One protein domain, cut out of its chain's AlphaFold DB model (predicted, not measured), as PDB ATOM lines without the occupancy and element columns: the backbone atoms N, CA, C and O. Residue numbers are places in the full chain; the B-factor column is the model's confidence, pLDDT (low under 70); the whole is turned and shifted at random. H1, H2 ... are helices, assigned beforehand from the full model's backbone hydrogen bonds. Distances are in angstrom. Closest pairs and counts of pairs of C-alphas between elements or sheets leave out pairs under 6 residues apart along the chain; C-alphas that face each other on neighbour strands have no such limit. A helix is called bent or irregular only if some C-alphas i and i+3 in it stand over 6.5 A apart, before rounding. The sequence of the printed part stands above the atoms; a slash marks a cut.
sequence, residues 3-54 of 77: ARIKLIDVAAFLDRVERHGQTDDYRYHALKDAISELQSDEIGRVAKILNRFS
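What this domain is: This is residues 3 to 54 of the 77 residues of an uncharacterized protein of Rickettsiales bacterium (UniProt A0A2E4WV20). A helical hairpin, H2 and H3 side by side and running opposite ways, has the longest helix, H1, set loosely near H2 across a gap, running the opposite way to H2 at a tilt of 37 degrees. Residues 20 to 25 loop from the end of H1 to the start of H2, H1 comes nearest to H2 at Leu 14 and Tyr 28, and H3 packs on H2 but is apart from H1; residues 3 to 9 of H1 stick out free, and so do residues 39 to 44 at the turn of the hairpin. The printed part has 52 residues with three named helices in the order H1, H2, H3 and no named strand, and the class is all helix. It is only just compact, close to loose, with a radius of gyration of the C-alphas of 11.9 A, and its C-alphas span 35 by 24 by 16 A along the three main axes.

Where its parts are: H1, residues 3 to 19, has 17 residues and measures 24.5 A from first to last C-alpha. It begins with C-alpha 3 of Ala 3 at (-1.244, -49.866, 12.475) and ends with C-alpha 19 of Arg 19 at (18.975, -43.597, 24.842), with x, y and z each larger at its end than at its start. H2, residues 26 to 39, has 14 residues and measures 20.4 A. It begins with C-alpha 26 of Tyr 26 at (5.648, -36.196, 31.776) and ends with C-alpha 39 of Gln 39 at (-3.085, -53.642, 25.741), with each coordinate smaller at its end. H3, residues 45 to 53, has 9 residues and measures 12.5 A; it ends with C-alpha 53 of Phe 53 at (-4.274, -37.117, 26.729). One residue, Ser 54, is printed after it.

How they stand to each other: H1 touches no helix, but it is near H2. These two are close but not clearly touching, with 2 pairs of C-alphas within 8 A. Their closest C-alphas, those of Leu 14 and Tyr 28, are 7.8 A apart, and their centres are 12.4 A apart. H1 and H2 run opposite ways at a tilt of 37 degrees, which is only just steep. H2 and H3 touch, with 10 pairs of C-alphas within 8 A. The closest C-alphas of these two are those of Ala 34 and Ile 49, at 5.3 A. H2 and H3 run opposite ways at a shallow tilt of 10 degrees, with their centres 10.0 A apart, and they form a helical hairpin. H1 and H3 are apart. In H1, H2 and H3 every backbone O i to N i+4 pair is within hydrogen-bond range, and no helix is bent or irregular.

The domain as a whole: The two C-alphas farthest apart are those of His 20 and Ile 43, at 35.1 A; His 20 lies in the link from H1 to H2, and Ile 43 in the link from H2 to H3. The first and last printed C-alphas, those of Ala 3 and Ser 54, are 22.1 A apart. Residues 3 to 9, which belong to H1, stand free, and so do residues 39 to 44. Without these stretches the body has 39 residues, spans 31 by 17 by 12 A and has a radius of gyration of 10.7 A. The link from H1 to H2, with 6 residues between them, is short, the link from H2 to H3, with 5 residues, is tight, and no link is long. The printed part has no cut; it runs from residue 3 to residue 54 of a full chain of 77 residues. In this predicted model the mean pLDDT of the printed part is 96.6, and no printed residue is under 70.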
ATOM      1  N   ALA A   3      -1.433 -49.649  11.039       95.88
ATOM      2  CA  ALA A   3      -1.244 -49.866  12.475       95.88
ATOM      3  C   ALA A   3       0.118 -50.489  12.837       95.88
ATOM      4  O   ALA A   3       0.704 -50.145  13.858       95.88
ATOM      5  N   ARG A   4       0.656 -51.372  11.984       97.50
ATOM      6  CA  ARG A   4       1.971 -51.989  12.213       97.50
ATOM      7  C   ARG A   4       3.101 -50.964  12.117       97.50
ATOM      8  O   ARG A   4       4.052 -51.057  12.878       97.50
ATOM      9  N   ILE A   5       3.007 -50.017  11.185       98.12
ATOM     10  CA  ILE A   5       4.021 -48.967  11.013       98.12
ATOM     11  C   ILE A   5       3.961 -48.010  12.205       98.12
ATOM     12  O   ILE A   5       4.979 -47.779  12.843       98.12
ATOM     13  N   LYS A   6       2.757 -47.575  12.592       96.75
ATOM     14  CA  LYS A   6       2.555 -46.719  13.771       96.75
ATOM     15  C   LYS A   6       3.097 -47.340  15.059       96.75
ATOM     16  O   LYS A   6       3.652 -46.633  15.891       96.75
ATOM     17  N   LEU A   7       2.971 -48.660  15.221       97.38
ATOM     18  CA  LEU A   7       3.553 -49.363  16.364       97.38
ATOM     19  C   LEU A   7       5.092 -49.292  16.366       97.38
ATOM     20  O   LEU A   7       5.687 -49.091  17.422       97.38
ATOM     21  N   ILE A   8       5.728 -49.423  15.198       98.19
ATOM     22  CA  ILE A   8       7.186 -49.292  15.053       98.19
ATOM     23  C   ILE A   8       7.630 -47.855  15.352       98.19
ATOM     24  O   ILE A   8       8.621 -47.670  16.054       98.19
ATOM     25  N   ASP A   9       6.885 -46.848  14.891       98.31
ATOM     26  CA  ASP A   9       7.199 -45.439  15.161       98.31
ATOM     27  C   ASP A   9       7.146 -45.119  16.662       98.31
ATOM     28  O   ASP A   9       8.028 -44.437  17.187       98.31
ATOM     29  N   VAL A  10       6.149 -45.658  17.376       97.50
ATOM     30  CA  VAL A  10       6.058 -45.532  18.839       97.50
ATOM     31  C   VAL A  10       7.252 -46.203  19.520       97.50
ATOM     32  O   VAL A  10       7.866 -45.592  20.391       97.50
ATOM     33  N   ALA A  11       7.626 -47.419  19.111       98.25
ATOM     34  CA  ALA A  11       8.786 -48.113  19.672       98.25
ATOM     35  C   ALA A  11      10.092 -47.328  19.443       98.25
ATOM     36  O   ALA A  11      10.839 -47.078  20.385       98.25
ATOM     37  N   ALA A  12      10.323 -46.848  18.217       98.44
ATOM     38  CA  ALA A  12      11.498 -46.046  17.879       98.44
ATOM     39  C   ALA A  12      11.563 -44.729  18.672       98.44
ATOM     40  O   ALA A  12      12.647 -44.272  19.046       98.44
ATOM     41  N   PHE A  13      10.411 -44.110  18.948       97.56
ATOM     42  CA  PHE A  13      10.337 -42.935  19.809       97.56
ATOM     43  C   PHE A  13      10.773 -43.250  21.247       97.56
ATOM     44  O   PHE A  13      11.584 -42.497  21.793       97.56
ATOM     45  N   LEU A  14      10.280 -44.345  21.838       97.88
ATOM     46  CA  LEU A  14      10.634 -44.759  23.202       97.88
ATOM     47  C   LEU A  14      12.135 -45.060  23.321       97.88
ATOM     48  O   LEU A  14      12.795 -44.483  24.185       97.88
ATOM     49  N   ASP A  15      12.693 -45.837  22.387       98.31
ATOM     50  CA  ASP A  15      14.130 -46.145  22.333       98.31
ATOM     51  C   ASP A  15      14.989 -44.874  22.300       98.31
ATOM     52  O   ASP A  15      16.049 -44.794  22.926       98.31
ATOM     53  N   ARG A  16      14.552 -43.856  21.546       98.31
ATOM     54  CA  ARG A  16      15.260 -42.576  21.448       98.31
ATOM     55  C   ARG A  16      15.238 -41.823  22.778       98.31
ATOM     56  O   ARG A  16      16.279 -41.315  23.185       98.31
ATOM     57  N   VAL A  17      14.082 -41.741  23.438       98.06
ATOM     58  CA  VAL A  17      13.943 -41.070  24.743       98.06
ATOM     59  C   VAL A  17      14.851 -41.729  25.782       98.06
ATOM     60  O   VAL A  17      15.600 -41.038  26.472       98.06
ATOM     61  N   GLU A  18      14.844 -43.060  25.838       97.56
ATOM     62  CA  GLU A  18      15.643 -43.844  26.784       97.56
ATOM     63  C   GLU A  18      17.145 -43.712  26.512       97.56
ATOM     64  O   GLU A  18      17.918 -43.437  27.431       97.56
ATOM     65  N   ARG A  19      17.569 -43.792  25.243       98.31
ATOM     66  CA  ARG A  19      18.975 -43.597  24.842       98.31
ATOM     67  C   ARG A  19      19.531 -42.236  25.258       98.31
ATOM     68  O   ARG A  19      20.722 -42.123  25.535       98.31
ATOM     69  N   HIS A  20      18.688 -41.207  25.266       97.81
ATOM     70  CA  HIS A  20      19.076 -39.849  25.636       97.81
ATOM     71  C   HIS A  20      18.790 -39.505  27.105       97.81
ATOM     72  O   HIS A  20      19.015 -38.361  27.496       97.81
ATOM     73  N   GLY A  21      18.319 -40.458  27.922       96.56
ATOM     74  CA  GLY A  21      18.035 -40.235  29.343       96.56
ATOM     75  C   GLY A  21      16.904 -39.234  29.602       96.56
ATOM     76  O   GLY A  21      16.895 -38.570  30.632       96.56
ATOM     77  N   GLN A  22      15.960 -39.087  28.669       96.12
ATOM     78  CA  GLN A  22      14.860 -38.114  28.743       96.12
ATOM     79  C   GLN A  22      13.592 -38.702  29.386       96.12
ATOM     80  O   GLN A  22      12.474 -38.289  29.081       96.12
ATOM     81  N   THR A  23      13.751 -39.699  30.253       96.94
ATOM     82  CA  THR A  23      12.642 -40.483  30.815       96.94
ATOM     83  C   THR A  23      11.821 -39.740  31.864       96.94
ATOM     84  O   THR A  23      10.750 -40.221  32.209       96.94
ATOM     85  N   ASP A  24      12.293 -38.585  32.340       96.31
ATOM     86  CA  ASP A  24      11.614 -37.763  33.354       96.31
ATOM     87  C   ASP A  24      10.550 -36.819  32.751       96.31
ATOM     88  O   ASP A  24       9.902 -36.047  33.461       96.31
ATOM     89  N   ASP A  25      10.370 -36.835  31.426       95.00
ATOM     90  CA  ASP A  25       9.352 -36.031  30.750       95.00
ATOM     91  C   ASP A  25       7.946 -36.609  30.997       95.00
ATOM     92  O   ASP A  25       7.658 -37.770  30.698       95.00
ATOM     93  N   TYR A  26       7.025 -35.779  31.487       95.00
ATOM     94  CA  TYR A  26       5.648 -36.196  31.776       95.00
ATOM     95  C   TYR A  26       4.911 -36.749  30.543       95.00
ATOM     96  O   TYR A  26       4.046 -37.615  30.681       95.00
ATOM     97  N   ARG A  27       5.267 -36.313  29.327       95.19
ATOM     98  CA  ARG A  27       4.676 -36.819  28.076       95.19
ATOM     99  C   ARG A  27       5.143 -38.237  27.767       95.19
ATOM    100  O   ARG A  27       4.372 -39.020  27.216       95.19
ATOM    101  N   TYR A  28       6.377 -38.588  28.138       96.50
ATOM    102  CA  TYR A  28       6.874 -39.961  28.028       96.50
ATOM    103  C   TYR A  28       6.092 -40.894  28.960       96.50
ATOM    104  O   TYR A  28       5.628 -41.947  28.521       96.50
ATOM    105  N   HIS A  29       5.855 -40.477  30.208       96.12
ATOM    106  CA  HIS A  29       5.016 -41.235  31.141       96.12
ATOM    107  C   HIS A  29       3.575 -41.386  30.634       96.12
ATOM    108  O   HIS A  29       3.074 -42.507  30.560       96.12
ATOM    109  N   ALA A  30       2.948 -40.296  30.177       96.25
ATOM    110  CA  ALA A  30       1.593 -40.334  29.629       96.25
ATOM    111  C   ALA A  30       1.466 -41.291  28.428       96.25
ATOM    112  O   ALA A  30       0.479 -42.021  28.315       96.25
ATOM    113  N   LEU A  31       2.472 -41.334  27.542       97.00
ATOM    114  CA  LEU A  31       2.486 -42.264  26.411       97.00
ATOM    115  C   LEU A  31       2.577 -43.726  26.871       97.00
ATOM    116  O   LEU A  31       1.872 -44.578  26.329       97.00
ATOM    117  N   LYS A  32       3.405 -44.031  27.878       96.44
ATOM    118  CA  LYS A  32       3.507 -45.392  28.436       96.44
ATOM    119  C   LYS A  32       2.207 -45.848  29.085       96.44
ATOM    120  O   LYS A  32       1.781 -46.979  28.853       96.44
ATOM    121  N   ASP A  33       1.542 -44.961  29.812       95.75
ATOM    122  CA  ASP A  33       0.233 -45.249  30.396       95.75
ATOM    123  C   ASP A  33      -0.819 -45.521  29.308       95.75
ATOM    124  O   ASP A  33      -1.607 -46.462  29.410       95.75
ATOM    125  N   ALA A  34      -0.804 -44.754  28.213       97.00
ATOM    126  CA  ALA A  34      -1.691 -44.988  27.073       97.00
ATOM    127  C   ALA A  34      -1.427 -46.335  26.370       97.00
ATOM    128  O   ALA A  34      -2.366 -46.965  25.880       97.00
ATOM    129  N   ILE A  35      -0.175 -46.810  26.339       96.81
ATOM    130  CA  ILE A  35       0.172 -48.142  25.811       96.81
ATOM    131  C   ILE A  35      -0.410 -49.249  26.696       96.81
ATOM    132  O   ILE A  35      -0.928 -50.228  26.160       96.81
ATOM    133  N   SER A  36      -0.401 -49.089  28.024       94.75
ATOM    134  CA  SER A  36      -1.124 -50.009  28.919       94.75
ATOM    135  C   SER A  36      -2.622 -50.042  28.572       94.75
ATOM    136  O   SER A  36      -3.208 -51.112  28.419       94.75
ATOM    137  N   GLU A  37      -3.184 -48.861  28.292       95.38
ATOM    138  CA  GLU A  37      -4.481 -48.625  27.636       95.38
ATOM    139  C   GLU A  37      -4.805 -49.571  26.480       95.38
ATOM    140  O   GLU A  37      -5.801 -50.312  26.413       95.38
ATOM    141  N   LEU A  38      -3.903 -49.487  25.513       95.81
ATOM    142  CA  LEU A  38      -3.982 -50.192  24.253       95.81
ATOM    143  C   LEU A  38      -3.973 -51.712  24.449       95.81
ATOM    144  O   LEU A  38      -4.642 -52.398  23.682       95.81
ATOM    145  N   GLN A  39      -3.274 -52.214  25.469       95.62
ATOM    146  CA  GLN A  39      -3.085 -53.642  25.741       95.62
ATOM    147  C   GLN A  39      -4.226 -54.322  26.502       95.62
ATOM    148  O   GLN A  39      -4.227 -55.546  26.589       95.62
ATOM    149  N   SER A  40      -5.174 -53.576  27.072       94.69
ATOM    150  CA  SER A  40      -6.332 -54.197  27.734       94.69
ATOM    151  C   SER A  40      -7.169 -55.031  26.726       94.69
ATOM    152  O   SER A  40      -6.988 -54.924  25.515       94.69
ATOM    153  N   ASP A  41      -8.121 -55.836  27.198       94.94
ATOM    154  CA  ASP A  41      -9.090 -56.543  26.339       94.94
ATOM    155  C   ASP A  41     -10.462 -55.842  26.285       94.94
ATOM    156  O   ASP A  41     -11.341 -56.199  25.502       94.94
ATOM    157  N   GLU A  42     -10.651 -54.770  27.059       94.44
ATOM    158  CA  GLU A  42     -11.933 -54.060  27.164       94.44
ATOM    159  C   GLU A  42     -12.206 -53.146  25.965       94.44
ATOM    160  O   GLU A  42     -11.329 -52.393  25.533       94.44
ATOM    161  N   ILE A  43     -13.439 -53.130  25.452       96.00
ATOM    162  CA  ILE A  43     -13.803 -52.186  24.385       96.00
ATOM    163  C   ILE A  43     -13.800 -50.749  24.933       96.00
ATOM    164  O   ILE A  43     -14.067 -50.502  26.106       96.00
ATOM    165  N   GLY A  44     -13.479 -49.784  24.068       96.62
ATOM    166  CA  GLY A  44     -13.410 -48.365  24.442       96.62
ATOM    167  C   GLY A  44     -11.995 -47.834  24.685       96.62
ATOM    168  O   GLY A  44     -11.848 -46.666  25.036       96.62
ATOM    169  N   ARG A  45     -10.948 -48.630  24.423       96.69
ATOM    170  CA  ARG A  45      -9.534 -48.203  24.509       96.69
ATOM    171  C   ARG A  45      -9.235 -46.873  23.811       96.69
ATOM    172  O   ARG A  45      -8.501 -46.068  24.363       96.69
ATOM    173  N   VAL A  46      -9.854 -46.588  22.663       96.44
ATOM    174  CA  VAL A  46      -9.692 -45.292  21.975       96.44
ATOM    175  C   VAL A  46     -10.154 -44.125  22.850       96.44
ATOM    176  O   VAL A  46      -9.412 -43.163  23.009       96.44
ATOM    177  N   ALA A  47     -11.345 -44.218  23.445       97.31
ATOM    178  CA  ALA A  47     -11.877 -43.167  24.310       97.31
ATOM    179  C   ALA A  47     -11.036 -43.007  25.583       97.31
ATOM    180  O   ALA A  47     -10.747 -41.885  25.985       97.31
ATOM    181  N   LYS A  48     -10.588 -44.118  26.182       96.88
ATOM    182  CA  LYS A  48      -9.715 -44.088  27.365       96.88
ATOM    183  C   LYS A  48      -8.367 -43.427  27.066       96.88
ATOM    184  O   LYS A  48      -7.943 -42.552  27.813       96.88
ATOM    185  N   ILE A  49      -7.730 -43.798  25.952       97.19
ATOM    186  CA  ILE A  49      -6.464 -43.199  25.504       97.19
ATOM    187  C   ILE A  49      -6.652 -41.711  25.198       97.19
ATOM    188  O   ILE A  49      -5.845 -40.899  25.639       97.19
ATOM    189  N   LEU A  50      -7.722 -41.340  24.485       96.56
ATOM    190  CA  LEU A  50      -8.020 -39.941  24.185       96.56
ATOM    191  C   LEU A  50      -8.194 -39.129  25.471       96.56
ATOM    192  O   LEU A  50      -7.497 -38.139  25.654       96.56
ATOM    193  N   ASN A  51      -9.055 -39.593  26.379       95.62
ATOM    194  CA  ASN A  51      -9.302 -38.926  27.655       95.62
ATOM    195  C   ASN A  51      -8.025 -38.792  28.485       95.62
ATOM    196  O   ASN A  51      -7.846 -37.782  29.155       95.62
ATOM    197  N   ARG A  52      -7.114 -39.766  28.435       94.69
ATOM    198  CA  ARG A  52      -5.829 -39.684  29.139       94.69
ATOM    199  C   ARG A  52      -4.929 -38.560  28.614       94.69
ATOM    200  O   ARG A  52      -4.155 -38.001  29.382       94.69
ATOM    201  N   PHE A  53      -5.025 -38.224  27.329       96.50
ATOM    202  CA  PHE A  53      -4.274 -37.117  26.729       96.50
ATOM    203  C   PHE A  53      -5.005 -35.771  26.770       96.50
ATOM    204  O   PHE A  53      -4.404 -34.749  26.437       96.50
ATOM    205  N   SER A  54      -6.275 -35.753  27.172       93.94
ATOM    206  CA  SER A  54      -7.056 -34.529  27.318       93.94
ATOM    207  C   SER A  54      -6.720 -33.789  28.611       93.94
ATOM    208  O   SER A  54      -6.486 -34.400  29.653       93.94
TER     209      SER A  54